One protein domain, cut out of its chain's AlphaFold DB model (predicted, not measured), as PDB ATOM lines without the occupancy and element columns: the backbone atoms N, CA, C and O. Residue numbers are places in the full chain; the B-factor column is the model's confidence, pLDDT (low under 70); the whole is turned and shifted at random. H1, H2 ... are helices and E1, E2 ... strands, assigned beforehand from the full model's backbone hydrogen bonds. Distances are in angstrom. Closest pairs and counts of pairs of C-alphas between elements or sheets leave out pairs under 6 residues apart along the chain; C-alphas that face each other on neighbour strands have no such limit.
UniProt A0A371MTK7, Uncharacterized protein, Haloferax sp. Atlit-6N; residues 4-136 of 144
ATOM      1  N   GLU A   4     -33.133 -57.674  70.504       32.88
ATOM      2  CA  GLU A   4     -33.613 -56.536  69.706       32.88
ATOM      3  C   GLU A   4     -33.773 -55.261  70.553       32.88
ATOM      4  O   GLU A   4     -33.215 -54.229  70.205       32.88
ATOM      5  N   SER A   5     -34.411 -55.342  71.730       32.97
ATOM      6  CA  SER A   5     -34.563 -54.183  72.631       32.97
ATOM      7  C   SER A   5     -33.249 -53.696  73.266       32.97
ATOM      8  O   SER A   5     -33.175 -52.568  73.745       32.97
ATOM      9  N   PHE A   6     -32.221 -54.549  73.303       38.81
ATOM     10  CA  PHE A   6     -30.879 -54.196  73.776       38.81
ATOM     11  C   PHE A   6     -30.103 -53.418  72.704       38.81
ATOM     12  O   PHE A   6     -29.457 -52.427  73.023       38.81
ATOM     13  N   ILE A   7     -30.228 -53.815  71.432       44.28
ATOM     14  CA  ILE A   7     -29.637 -53.098  70.292       44.28
ATOM     15  C   ILE A   7     -30.269 -51.707  70.135       44.28
ATOM     16  O   ILE A   7     -29.562 -50.752  69.850       44.28
ATOM     17  N   GLU A   8     -31.572 -51.559  70.381       41.62
ATOM     18  CA  GLU A   8     -32.270 -50.270  70.232       41.62
ATOM     19  C   GLU A   8     -31.827 -49.176  71.223       41.62
ATOM     20  O   GLU A   8     -32.062 -47.999  70.963       41.62
ATOM     21  N   ASN A   9     -31.209 -49.540  72.352       44.53
ATOM     22  CA  ASN A   9     -30.813 -48.587  73.399       44.53
ATOM     23  C   ASN A   9     -29.293 -48.455  73.569       44.53
ATOM     24  O   ASN A   9     -28.840 -47.566  74.293       44.53
ATOM     25  N   ALA A  10     -28.517 -49.313  72.905       50.53
ATOM     26  CA  ALA A  10     -27.069 -49.293  72.996       50.53
ATOM     27  C   ALA A  10     -26.452 -48.166  72.159       50.53
ATOM     28  O   ALA A  10     -26.907 -47.921  71.041       50.53
ATOM     29  N   PRO A  11     -25.392 -47.494  72.651       60.09
ATOM     30  CA  PRO A  11     -24.630 -46.559  71.837       60.09
ATOM     31  C   PRO A  11     -24.172 -47.212  70.528       60.09
ATOM     32  O   PRO A  11     -23.653 -48.331  70.546       60.09
ATOM     33  N   SER A  12     -24.300 -46.512  69.400       62.06
ATOM     34  CA  SER A  12     -23.879 -47.015  68.085       62.06
ATOM     35  C   SER A  12     -22.425 -47.489  68.081       62.06
ATOM     36  O   SER A  12     -22.105 -48.521  67.498       62.06
ATOM     37  N   THR A  13     -21.561 -46.798  68.822       60.22
ATOM     38  CA  THR A  13     -20.149 -47.146  69.015       60.22
ATOM     39  C   THR A  13     -19.973 -48.474  69.743       60.22
ATOM     40  O   THR A  13     -19.104 -49.264  69.387       60.22
ATOM     41  N   PHE A  14     -20.824 -48.760  70.731       65.94
ATOM     42  CA  PHE A  14     -20.833 -50.050  71.411       65.94
ATOM     43  C   PHE A  14     -21.289 -51.164  70.463       65.94
ATOM     44  O   PHE A  14     -20.634 -52.203  70.381       65.94
ATOM     45  N   ILE A  15     -22.368 -50.934  69.707       66.75
ATOM     46  CA  ILE A  15     -22.851 -51.892  68.705       66.75
ATOM     47  C   ILE A  15     -21.724 -52.202  67.716       66.75
ATOM     48  O   ILE A  15     -21.365 -53.367  67.569       66.75
ATOM     49  N   LEU A  16     -21.097 -51.181  67.126       67.44
ATOM     50  CA  LEU A  16     -19.975 -51.349  66.201       67.44
ATOM     51  C   LEU A  16     -18.792 -52.089  66.834       67.44
ATOM     52  O   LEU A  16     -18.302 -53.055  66.254       67.44
ATOM     53  N   ALA A  17     -18.365 -51.716  68.042       66.81
ATOM     54  CA  ALA A  17     -17.266 -52.398  68.724       66.81
ATOM     55  C   ALA A  17     -17.572 -53.890  68.950       66.81
ATOM     56  O   ALA A  17     -16.711 -54.749  68.762       66.81
ATOM     57  N   THR A  18     -18.818 -54.240  69.280       65.00
ATOM     58  CA  THR A  18     -19.224 -55.652  69.389       65.00
ATOM     59  C   THR A  18     -19.335 -56.373  68.045       65.00
ATOM     60  O   THR A  18     -19.371 -57.605  68.030       65.00
ATOM     61  N   GLN A  19     -19.342 -55.642  66.925       67.44
ATOM     62  CA  GLN A  19     -19.367 -56.218  65.584       67.44
ATOM     63  C   GLN A  19     -17.981 -56.570  65.015       67.44
ATOM     64  O   GLN A  19     -17.897 -57.113  63.913       67.44
ATOM     65  N   LEU A  20     -16.890 -56.345  65.762       64.56
ATOM     66  CA  LEU A  20     -15.535 -56.735  65.339       64.56
ATOM     67  C   LEU A  20     -15.515 -58.200  64.868       64.56
ATOM     68  O   LEU A  20     -16.145 -59.039  65.510       64.56
ATOM     69  N   PRO A  21     -14.830 -58.579  63.771       56.31
ATOM     70  CA  PRO A  21     -15.075 -59.860  63.097       56.31
ATOM     71  C   PRO A  21     -14.773 -61.086  63.925       56.31
ATOM     72  O   PRO A  21     -15.256 -62.159  63.598       56.31
ATOM     73  N   ALA A  22     -13.945 -60.956  64.961       51.62
ATOM     74  CA  ALA A  22     -13.757 -62.049  65.891       51.62
ATOM     75  C   ALA A  22     -14.665 -61.927  67.128       51.62
ATOM     76  O   ALA A  22     -14.763 -62.904  67.862       51.62
ATOM     77  N   ALA A  23     -15.327 -60.797  67.400       51.00
ATOM     78  CA  ALA A  23     -16.512 -60.759  68.263       51.00
ATOM     79  C   ALA A  23     -17.706 -61.411  67.533       51.00
ATOM     80  O   ALA A  23     -18.397 -62.247  68.121       51.00
ATOM     81  N   HIS A  24     -17.845 -61.177  66.219       47.66
ATOM     82  CA  HIS A  24     -18.674 -61.988  65.324       47.66
ATOM     83  C   HIS A  24     -18.199 -63.446  65.328       47.66
ATOM     84  O   HIS A  24     -17.062 -63.773  65.013       47.66
ATOM     85  N   GLY A  25     -19.085 -64.358  65.717       47.62
ATOM     86  CA  GLY A  25     -18.785 -65.789  65.753       47.62
ATOM     87  C   GLY A  25     -18.113 -66.288  67.035       47.62
ATOM     88  O   GLY A  25     -17.990 -67.504  67.184       47.62
ATOM     89  N   THR A  26     -17.761 -65.418  67.990       50.09
ATOM     90  CA  THR A  26     -17.405 -65.872  69.343       50.09
ATOM     91  C   THR A  26     -18.693 -66.107  70.137       50.09
ATOM     92  O   THR A  26     -19.461 -65.168  70.346       50.09
ATOM     93  N   PRO A  27     -18.977 -67.343  70.596       49.78
ATOM     94  CA  PRO A  27     -20.119 -67.593  71.469       49.78
ATOM     95  C   PRO A  27     -20.032 -66.706  72.715       49.78
ATOM     96  O   PRO A  27     -18.937 -66.490  73.224       49.78
ATOM     97  N   LEU A  28     -21.162 -66.264  73.272       46.22
ATOM     98  CA  LEU A  28     -21.191 -65.498  74.533       46.22
ATOM     99  C   LEU A  28     -20.365 -66.154  75.661       46.22
ATOM    100  O   LEU A  28     -19.743 -65.462  76.455       46.22
ATOM    101  N   SER A  29     -20.276 -67.488  75.691       43.22
ATOM    102  CA  SER A  29     -19.422 -68.242  76.622       43.22
ATOM    103  C   SER A  29     -17.913 -68.152  76.338       43.22
ATOM    104  O   SER A  29     -17.116 -68.367  77.243       43.22
ATOM    105  N   GLY A  30     -17.508 -67.847  75.104       45.47
ATOM    106  CA  GLY A  30     -16.131 -67.516  74.713       45.47
ATOM    107  C   GLY A  30     -15.789 -66.038  74.921       45.47
ATOM    108  O   GLY A  30     -14.629 -65.705  75.134       45.47
ATOM    109  N   LEU A  31     -16.808 -65.171  74.960       51.06
ATOM    110  CA  LEU A  31     -16.691 -63.792  75.437       51.06
ATOM    111  C   LEU A  31     -16.605 -63.708  76.971       51.06
ATOM    112  O   LEU A  31     -16.437 -62.617  77.493       51.06
ATOM    113  N   ALA A  32     -16.630 -64.830  77.704       47.81
ATOM    114  CA  ALA A  32     -16.527 -64.869  79.169       47.81
ATOM    115  C   ALA A  32     -15.216 -64.261  79.743       47.81
ATOM    116  O   ALA A  32     -15.026 -64.202  80.958       47.81
ATOM    117  N   THR A  33     -14.303 -63.810  78.881       63.09
ATOM    118  CA  THR A  33     -13.057 -63.106  79.204       63.09
ATOM    119  C   THR A  33     -13.035 -61.732  78.528       63.09
ATOM    120  O   THR A  33     -13.819 -61.472  77.622       63.09
ATOM    121  N   VAL A  34     -12.150 -60.831  78.968       64.81
ATOM    122  CA  VAL A  34     -11.941 -59.573  78.236       64.81
ATOM    123  C   VAL A  34     -11.236 -59.875  76.929       64.81
ATOM    124  O   VAL A  34     -10.181 -60.509  76.918       64.81
ATOM    125  N   ARG A  35     -11.837 -59.416  75.837       68.94
ATOM    126  CA  ARG A  35     -11.289 -59.541  74.494       68.94
ATOM    127  C   ARG A  35     -10.749 -58.187  74.056       68.94
ATOM    128  O   ARG A  35     -11.490 -57.216  74.117       68.94
ATOM    129  N   GLN A  36      -9.497 -58.157  73.613       78.25
ATOM    130  CA  GLN A  36      -8.832 -56.969  73.085       78.25
ATOM    131  C   GLN A  36      -8.778 -57.036  71.556       78.25
ATOM    132  O   GLN A  36      -8.495 -58.096  70.992       78.25
ATOM    133  N   ASP A  37      -9.052 -55.914  70.908       77.69
ATOM    134  CA  ASP A  37      -8.782 -55.659  69.494       77.69
ATOM    135  C   ASP A  37      -8.013 -54.340  69.394       77.69
ATOM    136  O   ASP A  37      -8.262 -53.445  70.202       77.69
ATOM    137  N   SER A  38      -7.085 -54.231  68.446       82.19
ATOM    138  CA  SER A  38      -6.271 -53.029  68.291       82.19
ATOM    139  C   SER A  38      -5.989 -52.696  66.833       82.19
ATOM    140  O   SER A  38      -5.902 -53.586  65.976       82.19
ATOM    141  N   PHE A  39      -5.879 -51.404  66.540       82.56
ATOM    142  CA  PHE A  39      -5.511 -50.899  65.222       82.56
ATOM    143  C   PHE A  39      -4.833 -49.532  65.319       82.56
ATOM    144  O   PHE A  39      -5.048 -48.788  66.272       82.56
ATOM    145  N   ASP A  40      -4.054 -49.202  64.292       83.94
ATOM    146  CA  ASP A  40      -3.438 -47.888  64.138       83.94
ATOM    147  C   ASP A  40      -4.265 -47.045  63.164       83.94
ATOM    148  O   ASP A  40      -4.553 -47.498  62.053       83.94
ATOM    149  N   ASP A  41      -4.598 -45.815  63.550       78.62
ATOM    150  CA  ASP A  41      -5.217 -44.830  62.661       78.62
ATOM    151  C   ASP A  41      -4.610 -43.443  62.882       78.62
ATOM    152  O   ASP A  41      -4.379 -43.029  64.013       78.62
ATOM    153  N   GLU A  42      -4.272 -42.757  61.791       81.56
ATOM    154  CA  GLU A  42      -3.626 -41.430  61.788       81.56
ATOM    155  C   GLU A  42      -2.397 -41.265  62.717       81.56
ATOM    156  O   GLU A  42      -2.004 -40.154  63.066       81.56
ATOM    157  N   GLY A  43      -1.714 -42.365  63.055       81.00
ATOM    158  CA  GLY A  43      -0.543 -42.363  63.939       81.00
ATOM    159  C   GLY A  43      -0.860 -42.552  65.424       81.00
ATOM    160  O   GLY A  43       0.057 -42.440  66.237       81.00
ATOM    161  N   HIS A  44      -2.110 -42.868  65.747       82.56
ATOM    162  CA  HIS A  44      -2.576 -43.206  67.080       82.56
ATOM    163  C   HIS A  44      -2.914 -44.695  67.195       82.56
ATOM    164  O   HIS A  44      -3.526 -45.268  66.287       82.56
ATOM    165  N   GLU A  45      -2.540 -45.304  68.322       86.12
ATOM    166  CA  GLU A  45      -2.888 -46.693  68.637       86.12
ATOM    167  C   GLU A  45      -4.233 -46.726  69.364       86.12
ATOM    168  O   GLU A  45      -4.395 -46.154  70.448       86.12
ATOM    169  N   TRP A  46      -5.194 -47.423  68.768       84.62
ATOM    170  CA  TRP A  46      -6.512 -47.633  69.337       84.62
ATOM    171  C   TRP A  46      -6.651 -49.055  69.857       84.62
ATOM    172  O   TRP A  46      -6.452 -50.019  69.120       84.62
ATOM    173  N   ASP A  47      -7.076 -49.178  71.108       86.00
ATOM    174  CA  ASP A  47      -7.348 -50.442  71.779       86.00
ATOM    175  C   ASP A  47      -8.809 -50.498  72.245       86.00
ATOM    176  O   ASP A  47      -9.316 -49.603  72.930       86.00
ATOM    177  N   PHE A  48      -9.476 -51.610  71.943       82.69
ATOM    178  CA  PHE A  48     -10.852 -51.885  72.337       82.69
ATOM    179  C   PHE A  48     -10.909 -53.156  73.160       82.69
ATOM    180  O   PHE A  48     -10.644 -54.255  72.671       82.69
ATOM    181  N   TYR A  49     -11.321 -53.015  74.412       85.75
ATOM    182  CA  TYR A  49     -11.535 -54.134  75.310       85.75
ATOM    183  C   TYR A  49     -13.034 -54.365  75.447       85.75
ATOM    184  O   TYR A  49     -13.755 -53.481  75.892       85.75
ATOM    185  N   LEU A  50     -13.520 -55.553  75.096       80.31
ATOM    186  CA  LEU A  50     -14.915 -55.960  75.272       80.31
ATOM    187  C   LEU A  50     -15.045 -56.832  76.521       80.31
ATOM    188  O   LEU A  50     -14.397 -57.878  76.624       80.31
ATOM    189  N   ASN A  51     -15.908 -56.437  77.459       79.44
ATOM    190  CA  ASN A  51     -16.209 -57.232  78.645       79.44
ATOM    191  C   ASN A  51     -17.421 -58.128  78.386       79.44
ATOM    192  O   ASN A  51     -18.551 -57.732  78.650       79.44
ATOM    193  N   GLY A  52     -17.214 -59.362  77.932       69.81
ATOM    194  CA  GLY A  52     -18.301 -60.342  77.834       69.81
ATOM    195  C   GLY A  52     -18.399 -61.304  79.020       69.81
ATOM    196  O   GLY A  52     -19.076 -62.324  78.916       69.81
ATOM    197  N   SER A  53     -17.725 -61.011  80.138       69.94
ATOM    198  CA  SER A  53     -17.593 -61.942  81.271       69.94
ATOM    199  C   SER A  53     -18.908 -62.295  81.971       69.94
ATOM    200  O   SER A  53     -18.958 -63.253  82.736       69.94
ATOM    201  N   GLY A  54     -19.977 -61.535  81.723       66.62
ATOM    202  CA  GLY A  54     -21.231 -61.642  82.471       66.62
ATOM    203  C   GLY A  54     -21.172 -60.980  83.852       66.62
ATOM    204  O   GLY A  54     -22.200 -60.885  84.516       66.62
ATOM    205  N   GLU A  55     -20.006 -60.463  84.255       77.62
ATOM    206  CA  GLU A  55     -19.775 -59.754  85.513       77.62
ATOM    207  C   GLU A  55     -19.200 -58.344  85.280       77.62
ATOM    208  O   GLU A  55     -18.690 -58.007  84.205       77.62
ATOM    209  N   GLN A  56     -19.289 -57.491  86.304       84.94
ATOM    210  CA  GLN A  56     -18.594 -56.204  86.306       84.94
ATOM    211  C   GLN A  56     -17.091 -56.411  86.473       84.94
ATOM    212  O   GLN A  56     -16.655 -57.212  87.299       84.94
ATOM    213  N   ARG A  57     -16.307 -55.619  85.740       85.44
ATOM    214  CA  ARG A  57     -14.856 -55.551  85.898       85.44
ATOM    215  C   ARG A  57     -14.415 -54.197  86.423       85.44
ATOM    216  O   ARG A  57     -15.098 -53.192  86.229       85.44
ATOM    217  N   THR A  58     -13.257 -54.207  87.074       88.31
ATOM    218  CA  THR A  58     -12.565 -53.009  87.537       88.31
ATOM    219  C   THR A  58     -11.121 -53.084  87.075       88.31
ATOM    220  O   THR A  58     -10.408 -54.005  87.473       88.31
ATOM    221  N   ASP A  59     -10.693 -52.122  86.266       85.69
ATOM    222  CA  ASP A  59      -9.318 -52.025  85.782       85.69
ATOM    223  C   ASP A  59      -8.731 -50.665  86.175       85.69
ATOM    224  O   ASP A  59      -9.440 -49.660  86.232       85.69
ATOM    225  N   VAL A  60      -7.436 -50.636  86.499       85.81
ATOM    226  CA  VAL A  60      -6.709 -49.384  86.747       85.81
ATOM    227  C   VAL A  60      -6.015 -48.999  85.458       85.81
ATOM    228  O   VAL A  60      -5.122 -49.710  84.999       85.81
ATOM    229  N   VAL A  61      -6.423 -47.876  84.888       81.25
ATOM    230  CA  VAL A  61      -5.939 -47.410  83.590       81.25
ATOM    231  C   VAL A  61      -5.489 -45.967  83.686       81.25
ATOM    232  O   VAL A  61      -5.900 -45.233  84.587       81.25
ATOM    233  N   ARG A  62      -4.618 -45.570  82.759       84.31
ATOM    234  CA  ARG A  62      -4.329 -44.152  82.547       84.31
ATOM    235  C   ARG A  62      -5.554 -43.478  81.953       84.31
ATOM    236  O   ARG A  62      -6.313 -44.145  81.263       84.31
ATOM    237  N   THR A  63      -5.749 -42.197  82.213       76.31
ATOM    238  CA  THR A  63      -6.829 -41.402  81.613       76.31
ATOM    239  C   THR A  63      -6.229 -40.362  80.676       76.31
ATOM    240  O   THR A  63      -5.081 -39.960  80.862       76.31
ATOM    241  N   HIS A  64      -6.963 -39.994  79.627       69.38
ATOM    242  CA  HIS A  64      -6.489 -39.012  78.647       69.38
ATOM    243  C   HIS A  64      -6.804 -37.569  79.073       69.38
ATOM    244  O   HIS A  64      -6.084 -36.649  78.703       69.38
ATOM    245  N   GLY A  65      -7.874 -37.352  79.844       64.12
ATOM    246  CA  GLY A  65      -8.293 -36.011  80.254       64.12
ATOM    247  C   GLY A  65      -7.491 -35.449  81.428       64.12
ATOM    248  O   GLY A  65      -7.399 -36.084  82.477       64.12
ATOM    249  N   ASP A  66      -7.045 -34.194  81.303       65.56
ATOM    250  CA  ASP A  66      -6.391 -33.409  82.370       65.56
ATOM    251  C   ASP A  66      -7.264 -33.252  83.634       65.56
ATOM    252  O   ASP A  66      -6.797 -32.873  84.712       65.56
ATOM    253  N   GLN A  67      -8.564 -33.523  83.501       63.94
ATOM    254  CA  GLN A  67      -9.563 -33.441  84.564       63.94
ATOM    255  C   GLN A  67      -9.597 -34.689  85.458       63.94
ATOM    256  O   GLN A  67     -10.217 -34.668  86.527       63.94
ATOM    257  N   PHE A  68      -8.934 -35.768  85.044       65.69
ATOM    258  CA  PHE A  68      -8.859 -37.019  85.781       65.69
ATOM    259  C   PHE A  68      -7.450 -37.220  86.353       65.69
ATOM    260  O   PHE A  68      -6.470 -36.730  85.800       65.69
ATOM    261  N   PRO A  69      -7.308 -37.924  87.489       67.94
ATOM    262  CA  PRO A  69      -5.987 -38.341  87.940       67.94
ATOM    263  C   PRO A  69      -5.321 -39.236  86.881       67.94
ATOM    264  O   PRO A  69      -6.005 -40.070  86.282       67.94
ATOM    265  N   ASP A  70      -3.990 -39.123  86.743       76.25
ATOM    266  CA  ASP A  70      -3.135 -39.869  85.791       76.25
ATOM    267  C   ASP A  70      -3.455 -41.366  85.697       76.25
ATOM    268  O   ASP A  70      -3.162 -42.013  84.693       76.25
ATOM    269  N   GLN A  71      -4.013 -41.933  86.770       81.62
ATOM    270  CA  GLN A  71      -4.653 -43.236  86.773       81.62
ATOM    271  C   GLN A  71      -5.958 -43.193  87.561       81.62
ATOM    272  O   GLN A  71      -6.017 -42.631  88.661       81.62
ATOM    273  N   CYS A  72      -6.982 -43.869  87.052       79.56
ATOM    274  CA  CYS A  72      -8.222 -44.094  87.779       79.56
ATOM    275  C   CYS A  72      -8.646 -45.566  87.693       79.56
ATOM    276  O   CYS A  72      -8.259 -46.303  86.784       79.56
ATOM    277  N   ALA A  73      -9.413 -46.003  88.691       86.00
ATOM    278  CA  ALA A  73     -10.086 -47.289  88.636       86.00
ATOM    279  C   ALA A  73     -11.389 -47.114  87.853       86.00
ATOM    280  O   ALA A  73     -12.290 -46.406  88.305       86.00
ATOM    281  N   ILE A  74     -11.481 -47.776  86.708       86.25
ATOM    282  CA  ILE A  74     -12.654 -47.775  85.848       86.25
ATOM    283  C   ILE A  74     -13.474 -49.020  86.136       86.25
ATOM    284  O   ILE A  74     -12.959 -50.137  86.079       86.25
ATOM    285  N   ASN A  75     -14.761 -48.827  86.416       86.94
ATOM    286  CA  ASN A  75     -15.718 -49.914  86.573       86.94
ATOM    287  C   ASN A  75     -16.558 -50.029  85.309       86.94
ATOM    288  O   ASN A  75     -17.223 -49.073  84.920       86.94
ATOM    289  N   TRP A  76     -16.578 -51.206  84.700       86.06
ATOM    290  CA  TRP A  76     -17.279 -51.401  83.441       86.06
ATOM    291  C   TRP A  76     -18.044 -52.735  83.444       86.06
ATOM    292  O   TRP A  76     -17.439 -53.806  83.597       86.06
ATOM    293  N   PRO A  77     -19.392 -52.694  83.376       80.75
ATOM    294  CA  PRO A  77     -20.233 -53.879  83.505       80.75
ATOM    295  C   PRO A  77     -20.060 -54.849  82.332       80.75
ATOM    296  O   PRO A  77     -19.436 -54.536  81.315       80.75
ATOM    297  N   ALA A  78     -20.630 -56.043  82.465       77.38
ATOM    298  CA  ALA A  78     -20.730 -56.976  81.353       77.38
ATOM    299  C   ALA A  78     -21.476 -56.345  80.174       77.38
ATOM    300  O   ALA A  78     -22.439 -55.604  80.358       77.38
ATOM    301  N   GLY A  79     -21.028 -56.664  78.966       70.38
ATOM    302  CA  GLY A  79     -21.481 -56.009  77.752       70.38
ATOM    303  C   GLY A  79     -21.029 -54.555  77.673       70.38
ATOM    304  O   GLY A  79     -21.768 -53.761  77.130       70.38
ATOM    305  N   SER A  80     -19.870 -54.184  78.218       80.56
ATOM    306  CA  SER A  80     -19.282 -52.855  77.984       80.56
ATOM    307  C   SER A  80     -18.057 -52.950  77.081       80.56
ATOM    308  O   SER A  80     -17.425 -54.006  76.998       80.56
ATOM    309  N   CYS A  81     -17.709 -51.837  76.442       83.56
ATOM    310  CA  CYS A  81     -16.465 -51.657  75.706       83.56
ATOM    311  C   CYS A  81     -15.632 -50.558  76.369       83.56
ATOM    312  O   CYS A  81     -16.083 -49.420  76.454       83.56
ATOM    313  N   LEU A  82     -14.428 -50.884  76.829       87.19
ATOM    314  CA  LEU A  82     -13.435 -49.893  77.235       87.19
ATOM    315  C   LEU A  82     -12.618 -49.506  76.000       87.19
ATOM    316  O   LEU A  82     -12.052 -50.380  75.342       87.19
ATOM    317  N   VAL A  83     -12.567 -48.209  75.707       85.38
ATOM    318  CA  VAL A  83     -11.783 -47.643  74.609       85.38
ATOM    319  C   VAL A  83     -10.558 -46.934  75.158       85.38
ATOM    320  O   VAL A  83     -10.656 -46.112  76.076       85.38
ATOM    321  N   VAL A  84      -9.410 -47.253  74.575       87.25
ATOM    322  CA  VAL A  84      -8.103 -46.734  74.949       87.25
ATOM    323  C   VAL A  84      -7.423 -46.166  73.702       87.25
ATOM    324  O   VAL A  84      -7.448 -46.789  72.645       87.25
ATOM    325  N   LEU A  85      -6.831 -44.984  73.845       85.69
ATOM    326  CA  LEU A  85      -6.052 -44.276  72.833       85.69
ATOM    327  C   LEU A  85      -4.656 -44.022  73.384       85.69
ATOM    328  O   LEU A  85      -4.523 -43.465  74.477       85.69
ATOM    329  N   ASP A  86      -3.626 -44.460  72.666       85.94
ATOM    330  CA  ASP A  86      -2.217 -44.315  73.058       85.94
ATOM    331  C   ASP A  86      -1.947 -44.771  74.511       85.94
ATOM    332  O   ASP A  86      -1.170 -44.184  75.274       85.94
ATOM    333  N   GLY A  87      -2.635 -45.840  74.929       83.50
ATOM    334  CA  GLY A  87      -2.535 -46.414  76.272       83.50
ATOM    335  C   GLY A  87      -3.270 -45.647  77.383       83.50
ATOM    336  O   GLY A  87      -3.108 -45.998  78.558       83.50
ATOM    337  N   ALA A  88      -4.074 -44.633  77.051       85.75
ATOM    338  CA  ALA A  88      -4.947 -43.906  77.969       85.75
ATOM    339  C   ALA A  88      -6.432 -44.178  77.675       85.75
ATOM    340  O   ALA A  88      -6.882 -44.135  76.536       85.75
ATOM    341  N   ALA A  89      -7.216 -44.465  78.710       85.75
ATOM    342  CA  ALA A  89      -8.650 -44.655  78.593       85.75
ATOM    343  C   ALA A  89      -9.344 -43.351  78.211       85.75
ATOM    344  O   ALA A  89      -9.173 -42.319  78.866       85.75
ATOM    345  N   LEU A  90     -10.160 -43.449  77.166       82.50
ATOM    346  CA  LEU A  90     -11.004 -42.371  76.671       82.50
ATOM    347  C   LEU A  90     -12.438 -42.517  77.149       82.50
ATOM    348  O   LEU A  90     -13.064 -41.529  77.527       82.50
ATOM    349  N   ALA A  91     -12.963 -43.741  77.118       83.69
ATOM    350  CA  ALA A  91     -14.362 -43.991  77.408       83.69
ATOM    351  C   ALA A  91     -14.631 -45.436  77.819       83.69
ATOM    352  O   ALA A  91     -13.967 -46.372  77.376       83.69
ATOM    353  N   VAL A  92     -15.690 -45.612  78.600       86.06
ATOM    354  CA  VAL A  92     -16.414 -46.870  78.719       86.06
ATOM    355  C   VAL A  92     -17.770 -46.699  78.062       86.06
ATOM    356  O   VAL A  92     -18.633 -45.962  78.540       86.06
ATOM    357  N   LEU A  93     -17.971 -47.435  76.980       80.56
ATOM    358  CA  LEU A  93     -19.239 -47.543  76.284       80.56
ATOM    359  C   LEU A  93     -20.034 -48.668  76.948       80.56
ATOM    360  O   LEU A  93     -19.711 -49.847  76.769       80.56
ATOM    361  N   LYS A  94     -21.032 -48.313  77.757       77.00
ATOM    362  CA  LYS A  94     -21.956 -49.269  78.375       77.00
ATOM    363  C   LYS A  94     -23.178 -49.445  77.461       77.00
ATOM    364  O   LYS A  94     -23.394 -48.635  76.559       77.00
ATOM    365  N   PRO A  95     -24.000 -50.485  77.674       66.00
ATOM    366  CA  PRO A  95     -25.205 -50.699  76.878       66.00
ATOM    367  C   PRO A  95     -26.266 -49.605  76.964       66.00
ATOM    368  O   PRO A  95     -27.175 -49.590  76.152       66.00
ATOM    369  N   ASP A  96     -26.232 -48.764  77.988       64.44
ATOM    370  CA  ASP A  96     -27.285 -47.798  78.306       64.44
ATOM    371  C   ASP A  96     -26.753 -46.375  78.508       64.44
ATOM    372  O   ASP A  96     -27.504 -45.403  78.419       64.44
ATOM    373  N   GLU A  97     -25.453 -46.230  78.736       69.81
ATOM    374  CA  GLU A  97     -24.791 -44.948  78.927       69.81
ATOM    375  C   GLU A  97     -23.338 -44.991  78.442       69.81
ATOM    376  O   GLU A  97     -22.748 -46.052  78.236       69.81
ATOM    377  N   GLN A  98     -22.739 -43.817  78.273       72.56
ATOM    378  CA  GLN A  98     -21.311 -43.687  78.017       72.56
ATOM    379  C   GLN A  98     -20.666 -42.957  79.195       72.56
ATOM    380  O   GLN A  98     -21.166 -41.919  79.635       72.56
ATOM    381  N   GLU A  99     -19.558 -43.490  79.697       82.25
ATOM    382  CA  GLU A  99     -18.729 -42.844  80.710       82.25
ATOM    383  C   GLU A  99     -17.432 -42.374  80.059       82.25
ATOM    384  O   GLU A  99     -16.705 -43.176  79.479       82.25
ATOM    385  N   LEU A 100     -17.165 -41.072  80.122       79.12
ATOM    386  CA  LEU A 100     -16.068 -40.434  79.399       79.12
ATOM    387  C   LEU A 100     -14.945 -40.043  80.358       79.12
ATOM    388  O   LEU A 100     -15.204 -39.522  81.442       79.12
ATOM    389  N   TYR A 101     -13.708 -40.265  79.923       79.62
ATOM    390  CA  TYR A 101     -12.463 -40.005  80.656       79.62
ATOM    391  C   TYR A 101     -11.560 -39.003  79.919       79.62
ATOM    392  O   TYR A 101     -10.334 -39.021  80.034       79.62
ATOM    393  N   CYS A 102     -12.198 -38.135  79.147       72.62
ATOM    394  CA  CYS A 102     -11.630 -37.109  78.282       72.62
ATOM    395  C   CYS A 102     -12.496 -35.842  78.370       72.62
ATOM    396  O   CYS A 102     -13.588 -35.859  78.952       72.62
ATOM    397  N   ASP A 103     -12.006 -34.739  77.809       69.19
ATOM    398  CA  ASP A 103     -12.688 -33.453  77.895       69.19
ATOM    399  C   ASP A 103     -13.945 -33.402  77.010       69.19
ATOM    400  O   ASP A 103     -14.004 -33.931  75.896       69.19
ATOM    401  N   ARG A 104     -14.995 -32.750  77.530       59.88
ATOM    402  CA  ARG A 104     -16.327 -32.709  76.900       59.88
ATOM    403  C   ARG A 104     -16.343 -32.032  75.531       59.88
ATOM    404  O   ARG A 104     -17.108 -32.444  74.667       59.88
ATOM    405  N   ASP A 105     -15.509 -31.016  75.340       59.47
ATOM    406  CA  ASP A 105     -15.433 -30.284  74.072       59.47
ATOM    407  C   ASP A 105     -14.663 -31.079  73.000       59.47
ATOM    408  O   ASP A 105     -14.925 -30.918  71.814       59.47
ATOM    409  N   GLU A 106     -13.801 -32.016  73.410       60.44
ATOM    410  CA  GLU A 106     -13.108 -32.960  72.519       60.44
ATOM    411  C   GLU A 106     -13.992 -34.177  72.181       60.44
ATOM    412  O   GLU A 106     -13.682 -34.947  71.274       60.44
ATOM    413  N   THR A 107     -15.130 -34.336  72.875       61.16
ATOM    414  CA  THR A 107     -15.988 -35.532  72.820       61.16
ATOM    415  C   THR A 107     -16.564 -35.845  71.457       61.16
ATOM    416  O   THR A 107     -16.534 -36.994  71.022       61.16
ATOM    417  N   HIS A 108     -17.044 -34.825  70.757       61.47
ATOM    418  CA  HIS A 108     -17.629 -35.025  69.438       61.47
ATOM    419  C   HIS A 108     -16.585 -35.403  68.382       61.47
ATOM    420  O   HIS A 108     -16.895 -36.168  67.471       61.47
ATOM    421  N   GLU A 109     -15.354 -34.904  68.509       64.75
ATOM    422  CA  GLU A 109     -14.291 -35.172  67.540       64.75
ATOM    423  C   GLU A 109     -13.785 -36.613  67.663       64.75
ATOM    424  O   GLU A 109     -13.701 -37.317  66.655       64.75
ATOM    425  N   TRP A 110     -13.540 -37.101  68.884       67.62
ATOM    426  CA  TRP A 110     -13.084 -38.482  69.060       67.62
ATOM    427  C   TRP A 110     -14.210 -39.510  68.925       67.62
ATOM    428  O   TRP A 110     -13.942 -40.616  68.465       67.62
ATOM    429  N   GLU A 111     -15.464 -39.186  69.260       69.69
ATOM    430  CA  GLU A 111     -16.585 -40.110  69.034       69.69
ATOM    431  C   GLU A 111     -16.766 -40.376  67.532       69.69
ATOM    432  O   GLU A 111     -16.848 -41.535  67.120       69.69
ATOM    433  N   HIS A 112     -16.727 -39.329  66.700       68.62
ATOM    434  CA  HIS A 112     -16.729 -39.483  65.244       68.62
ATOM    435  C   HIS A 112     -15.489 -40.224  64.733       68.62
ATOM    436  O   HIS A 112     -15.632 -41.087  63.865       68.62
ATOM    437  N   ALA A 113     -14.297 -39.928  65.262       70.31
ATOM    438  CA  ALA A 113     -13.066 -40.613  64.868       70.31
ATOM    439  C   ALA A 113     -13.119 -42.114  65.198       70.31
ATOM    440  O   ALA A 113     -12.855 -42.939  64.330       70.31
ATOM    441  N   ILE A 114     -13.562 -42.488  66.404       73.25
ATOM    442  CA  ILE A 114     -13.756 -43.892  66.793       73.25
ATOM    443  C   ILE A 114     -14.778 -44.562  65.892       73.25
ATOM    444  O   ILE A 114     -14.538 -45.667  65.409       73.25
ATOM    445  N   LEU A 115     -15.943 -43.936  65.707       74.62
ATOM    446  CA  LEU A 115     -17.018 -44.506  64.905       74.62
ATOM    447  C   LEU A 115     -16.551 -44.719  63.465       74.62
ATOM    448  O   LEU A 115     -16.779 -45.792  62.913       74.62
ATOM    449  N   GLY A 116     -15.847 -43.743  62.889       75.19
ATOM    450  CA  GLY A 116     -15.264 -43.829  61.554       75.19
ATOM    451  C   GLY A 116     -14.192 -44.908  61.439       75.19
ATOM    452  O   GLY A 116     -14.263 -45.734  60.529       75.19
ATOM    453  N   ALA A 117     -13.248 -44.957  62.378       76.31
ATOM    454  CA  ALA A 117     -12.167 -45.933  62.365       76.31
ATOM    455  C   ALA A 117     -12.682 -47.367  62.582       76.31
ATOM    456  O   ALA A 117     -12.322 -48.275  61.831       76.31
ATOM    457  N   LEU A 118     -13.605 -47.575  63.532       75.81
ATOM    458  CA  LEU A 118     -14.273 -48.865  63.737       75.81
ATOM    459  C   LEU A 118     -15.076 -49.273  62.505       75.81
ATOM    460  O   LEU A 118     -14.963 -50.410  62.052       75.81
ATOM    461  N   HIS A 119     -15.877 -48.363  61.950       79.25
ATOM    462  CA  HIS A 119     -16.686 -48.632  60.763       79.25
ATOM    463  C   HIS A 119     -15.820 -49.005  59.558       79.25
ATOM    464  O   HIS A 119     -16.072 -50.024  58.912       79.25
ATOM    465  N   GLY A 120     -14.749 -48.246  59.310       78.88
ATOM    466  CA  GLY A 120     -13.765 -48.542  58.275       78.88
ATOM    467  C   GLY A 120     -13.138 -49.917  58.480       78.88
ATOM    468  O   GLY A 120     -13.179 -50.758  57.581       78.88
ATOM    469  N   ARG A 121     -12.657 -50.200  59.695       78.94
ATOM    470  CA  ARG A 121     -12.032 -51.480  60.042       78.94
ATOM    471  C   ARG A 121     -12.974 -52.669  59.854       78.94
ATOM    472  O   ARG A 121     -12.590 -53.698  59.305       78.94
ATOM    473  N   LEU A 122     -14.217 -52.544  60.293       73.69
ATOM    474  CA  LEU A 122     -15.253 -53.567  60.140       73.69
ATOM    475  C   LEU A 122     -15.617 -53.800  58.671       73.69
ATOM    476  O   LEU A 122     -15.753 -54.949  58.244       73.69
ATOM    477  N   THR A 123     -15.698 -52.724  57.890       79.56
ATOM    478  CA  THR A 123     -15.924 -52.777  56.442       79.56
ATOM    479  C   THR A 123     -14.783 -53.508  55.730       79.56
ATOM    480  O   THR A 123     -15.039 -54.391  54.910       79.56
ATOM    481  N   GLU A 124     -13.521 -53.219  56.070       80.19
ATOM    482  CA  GLU A 124     -12.350 -53.939  55.537       80.19
ATOM    483  C   GLU A 124     -12.402 -55.441  55.820       80.19
ATOM    484  O   GLU A 124     -11.941 -56.262  55.024       80.19
ATOM    485  N   LEU A 125     -12.964 -55.802  56.970       73.25
ATOM    486  CA  LEU A 125     -13.090 -57.181  57.403       73.25
ATOM    487  C   LEU A 125     -14.350 -57.870  56.851       73.25
ATOM    488  O   LEU A 125     -14.578 -59.048  57.134       73.25
ATOM    489  N   GLY A 126     -15.138 -57.164  56.036       73.69
ATOM    490  CA  GLY A 126     -16.314 -57.692  55.351       73.69
ATOM    491  C   GLY A 126     -17.552 -57.829  56.236       73.69
ATOM    492  O   GLY A 126     -18.418 -58.650  55.931       73.69
ATOM    493  N   VAL A 127     -17.631 -57.070  57.332       73.38
ATOM    494  CA  VAL A 127     -18.833 -56.992  58.170       73.38
ATOM    495  C   VAL A 127     -19.881 -56.127  57.467       73.38
ATOM    496  O   VAL A 127     -19.564 -55.069  56.927       73.38
ATOM    497  N   ASP A 128     -21.130 -56.590  57.458       76.50
ATOM    498  CA  ASP A 128     -22.260 -55.854  56.885       76.50
ATOM    499  C   ASP A 128     -22.736 -54.789  57.880       76.50
ATOM    500  O   ASP A 128     -23.397 -55.107  58.872       76.50
ATOM    501  N   LEU A 129     -22.342 -53.537  57.640       70.94
ATOM    502  CA  LEU A 129     -22.641 -52.397  58.500       70.94
ATOM    503  C   LEU A 129     -23.600 -51.407  57.828       70.94
ATOM    504  O   LEU A 129     -23.445 -51.125  56.636       70.94
ATOM    505  N   PRO A 130     -24.517 -50.780  58.591       73.38
ATOM    506  CA  PRO A 130     -25.203 -49.575  58.138       73.38
ATOM    507  C   PRO A 130     -24.197 -48.463  57.787       73.38
ATOM    508  O   PRO A 130     -23.080 -48.461  58.317       73.38
ATOM    509  N   PRO A 131     -24.560 -47.498  56.925       77.31
ATOM    510  CA  PRO A 131     -23.747 -46.310  56.688       77.31
ATOM    511  C   PRO A 131     -23.389 -45.598  57.996       77.31
ATOM    512  O   PRO A 131     -24.233 -45.462  58.881       77.31
ATOM    513  N   LEU A 132     -22.147 -45.115  58.100       70.31
ATOM    514  CA  LEU A 132     -21.647 -44.424  59.290       70.31
ATOM    515  C   LEU A 132     -22.582 -43.281  59.719       70.31
ATOM    516  O   LEU A 132     -22.944 -43.205  60.887       70.31
ATOM    517  N   ASP A 133     -23.056 -42.473  58.771       71.56
ATOM    518  CA  ASP A 133     -23.949 -41.330  59.025       71.56
ATOM    519  C   ASP A 133     -25.292 -41.720  59.673       71.56
ATOM    520  O   ASP A 133     -25.908 -40.915  60.369       71.56
ATOM    521  N   GLU A 134     -25.762 -42.957  59.480       70.12
ATOM    522  CA  GLU A 134     -26.976 -43.462  60.141       70.12
ATOM    523  C   GLU A 134     -26.697 -43.860  61.601       70.12
ATOM    524  O   GLU A 134     -27.570 -43.760  62.468       70.12
ATOM    525  N   LEU A 135     -25.459 -44.272  61.880       63.88
ATOM    526  CA  LEU A 135     -24.988 -44.698  63.194       63.88
ATOM    527  C   LEU A 135     -24.595 -43.515  64.076       63.88
ATOM    528  O   LEU A 135     -24.838 -43.562  65.279       63.88
ATOM    529  N   VAL A 136     -24.039 -42.449  63.499       62.31
ATOM    530  CA  VAL A 136     -23.683 -41.228  64.243       62.31
ATOM    531  C   VAL A 136     -24.855 -40.249  64.341       62.31
ATOM    532  O   VAL A 136     -24.635 -39.066  64.561       62.31
TER     533      VAL A 136
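Overview. This is residues 4 to 136 of the 144 residues of an uncharacterized protein of Haloferax sp. Atlit-6N (UniProt A0A371MTK7). The body is one strongly twisted sheet of seven strands, with the helices H2 and H3 packed on one of its faces, both running across the strands. The hairpin of E3 and E4 joins the sheet by the end of E3, beside E6, while H1 and H4 lie off the sheet, H4 beside H3. The printed part has 133 residues with four named helices and seven named strands, in the order H1 H2 E1 E2 E3 E4 E5 E6 E7 H3 H4. The sheet is branched and mixed, its pairs antiparallel but for E3 with E6, and the class is mixed, helices and strands. The whole is compact, with a radius of gyration of the C-alphas of 14.0 A and spans of 38 by 32 by 27 A.

Along the chain. Find C-alpha 34 at (-11.941, -59.573, 78.236); from there E1, residues 34 to 41, runs 22.5 A, and E2, residues 44 to 51, runs 22.7 A. Next come E3, residues 57 to 63, 16.8 A, E4, residues 71 to 76, 15.4 A, E5, residues 80 to 85, 16.6 A, E6, residues 88 to 93, 14.8 A, and the short E7, residues 98 to 100. H3, residues 107 to 124, runs 25.5 A to C-alpha 124 at (-12.350, -53.939, 55.537). H1 is residues 4 to 7, H2 residues 12 to 18 and H4 residues 132 to 135.

Arrangement. Look first at E6, which has three neighbours: E3 and E7 lie on one side of it, E5 on the other side. E5, E6 and E7 form a meander, each strand the antiparallel neighbour of the one before; N 83 and O 91 are 2.8 A apart, N 92 and O 99 2.8 A. E3 is parallel to E6, with N 89 and O 62 at 2.7 A, and forms a hairpin with E4, with N 74 and O 59 at 2.8 A. E2 lies on one side of E5 and E6 on the other side; E2 is antiparallel to E5, with N 49 and O 82 at 2.9 A, and the edge strand E1 forms a hairpin with E2, with N 37 and O 48 at 2.9 A. H2 is on the sheet at a height of 8.9 A, only just over E5, with 3 C-alphas falling on it. H3 is on the same face, over E2 and E5, at a height of 9.3 A. H2 and H3 touch at a steep tilt of 43 degrees, the same way; their closest C-alphas, Thr 13 and Leu 115, are 5.8 A apart. H4 only just touches H3, with 3 pairs of C-alphas within 8 A, the closest His 119 and Leu 132 at 6.7 A, through residues 115 to 119 of H3 alone. H1 is close to H2 but not clearly touching, with the C-alphas of Ile 7 and Ile 15 closest at 7.1 A. In H2 and H3 every O i to N i+4 pair is within hydrogen-bond range; H1 and H4 are too short for such a pair.

Size, cuts and confidence. The two C-alphas farthest apart, those of Pro 69 and Gly 126, are 39.3 A apart. The printed part has no cut, and the link from H2 to E1, residues 19 to 33, is long. Mean pLDDT of the printed part is 71.1; look for values under 70 at residues 4 to 35 and 103 to 112, among others.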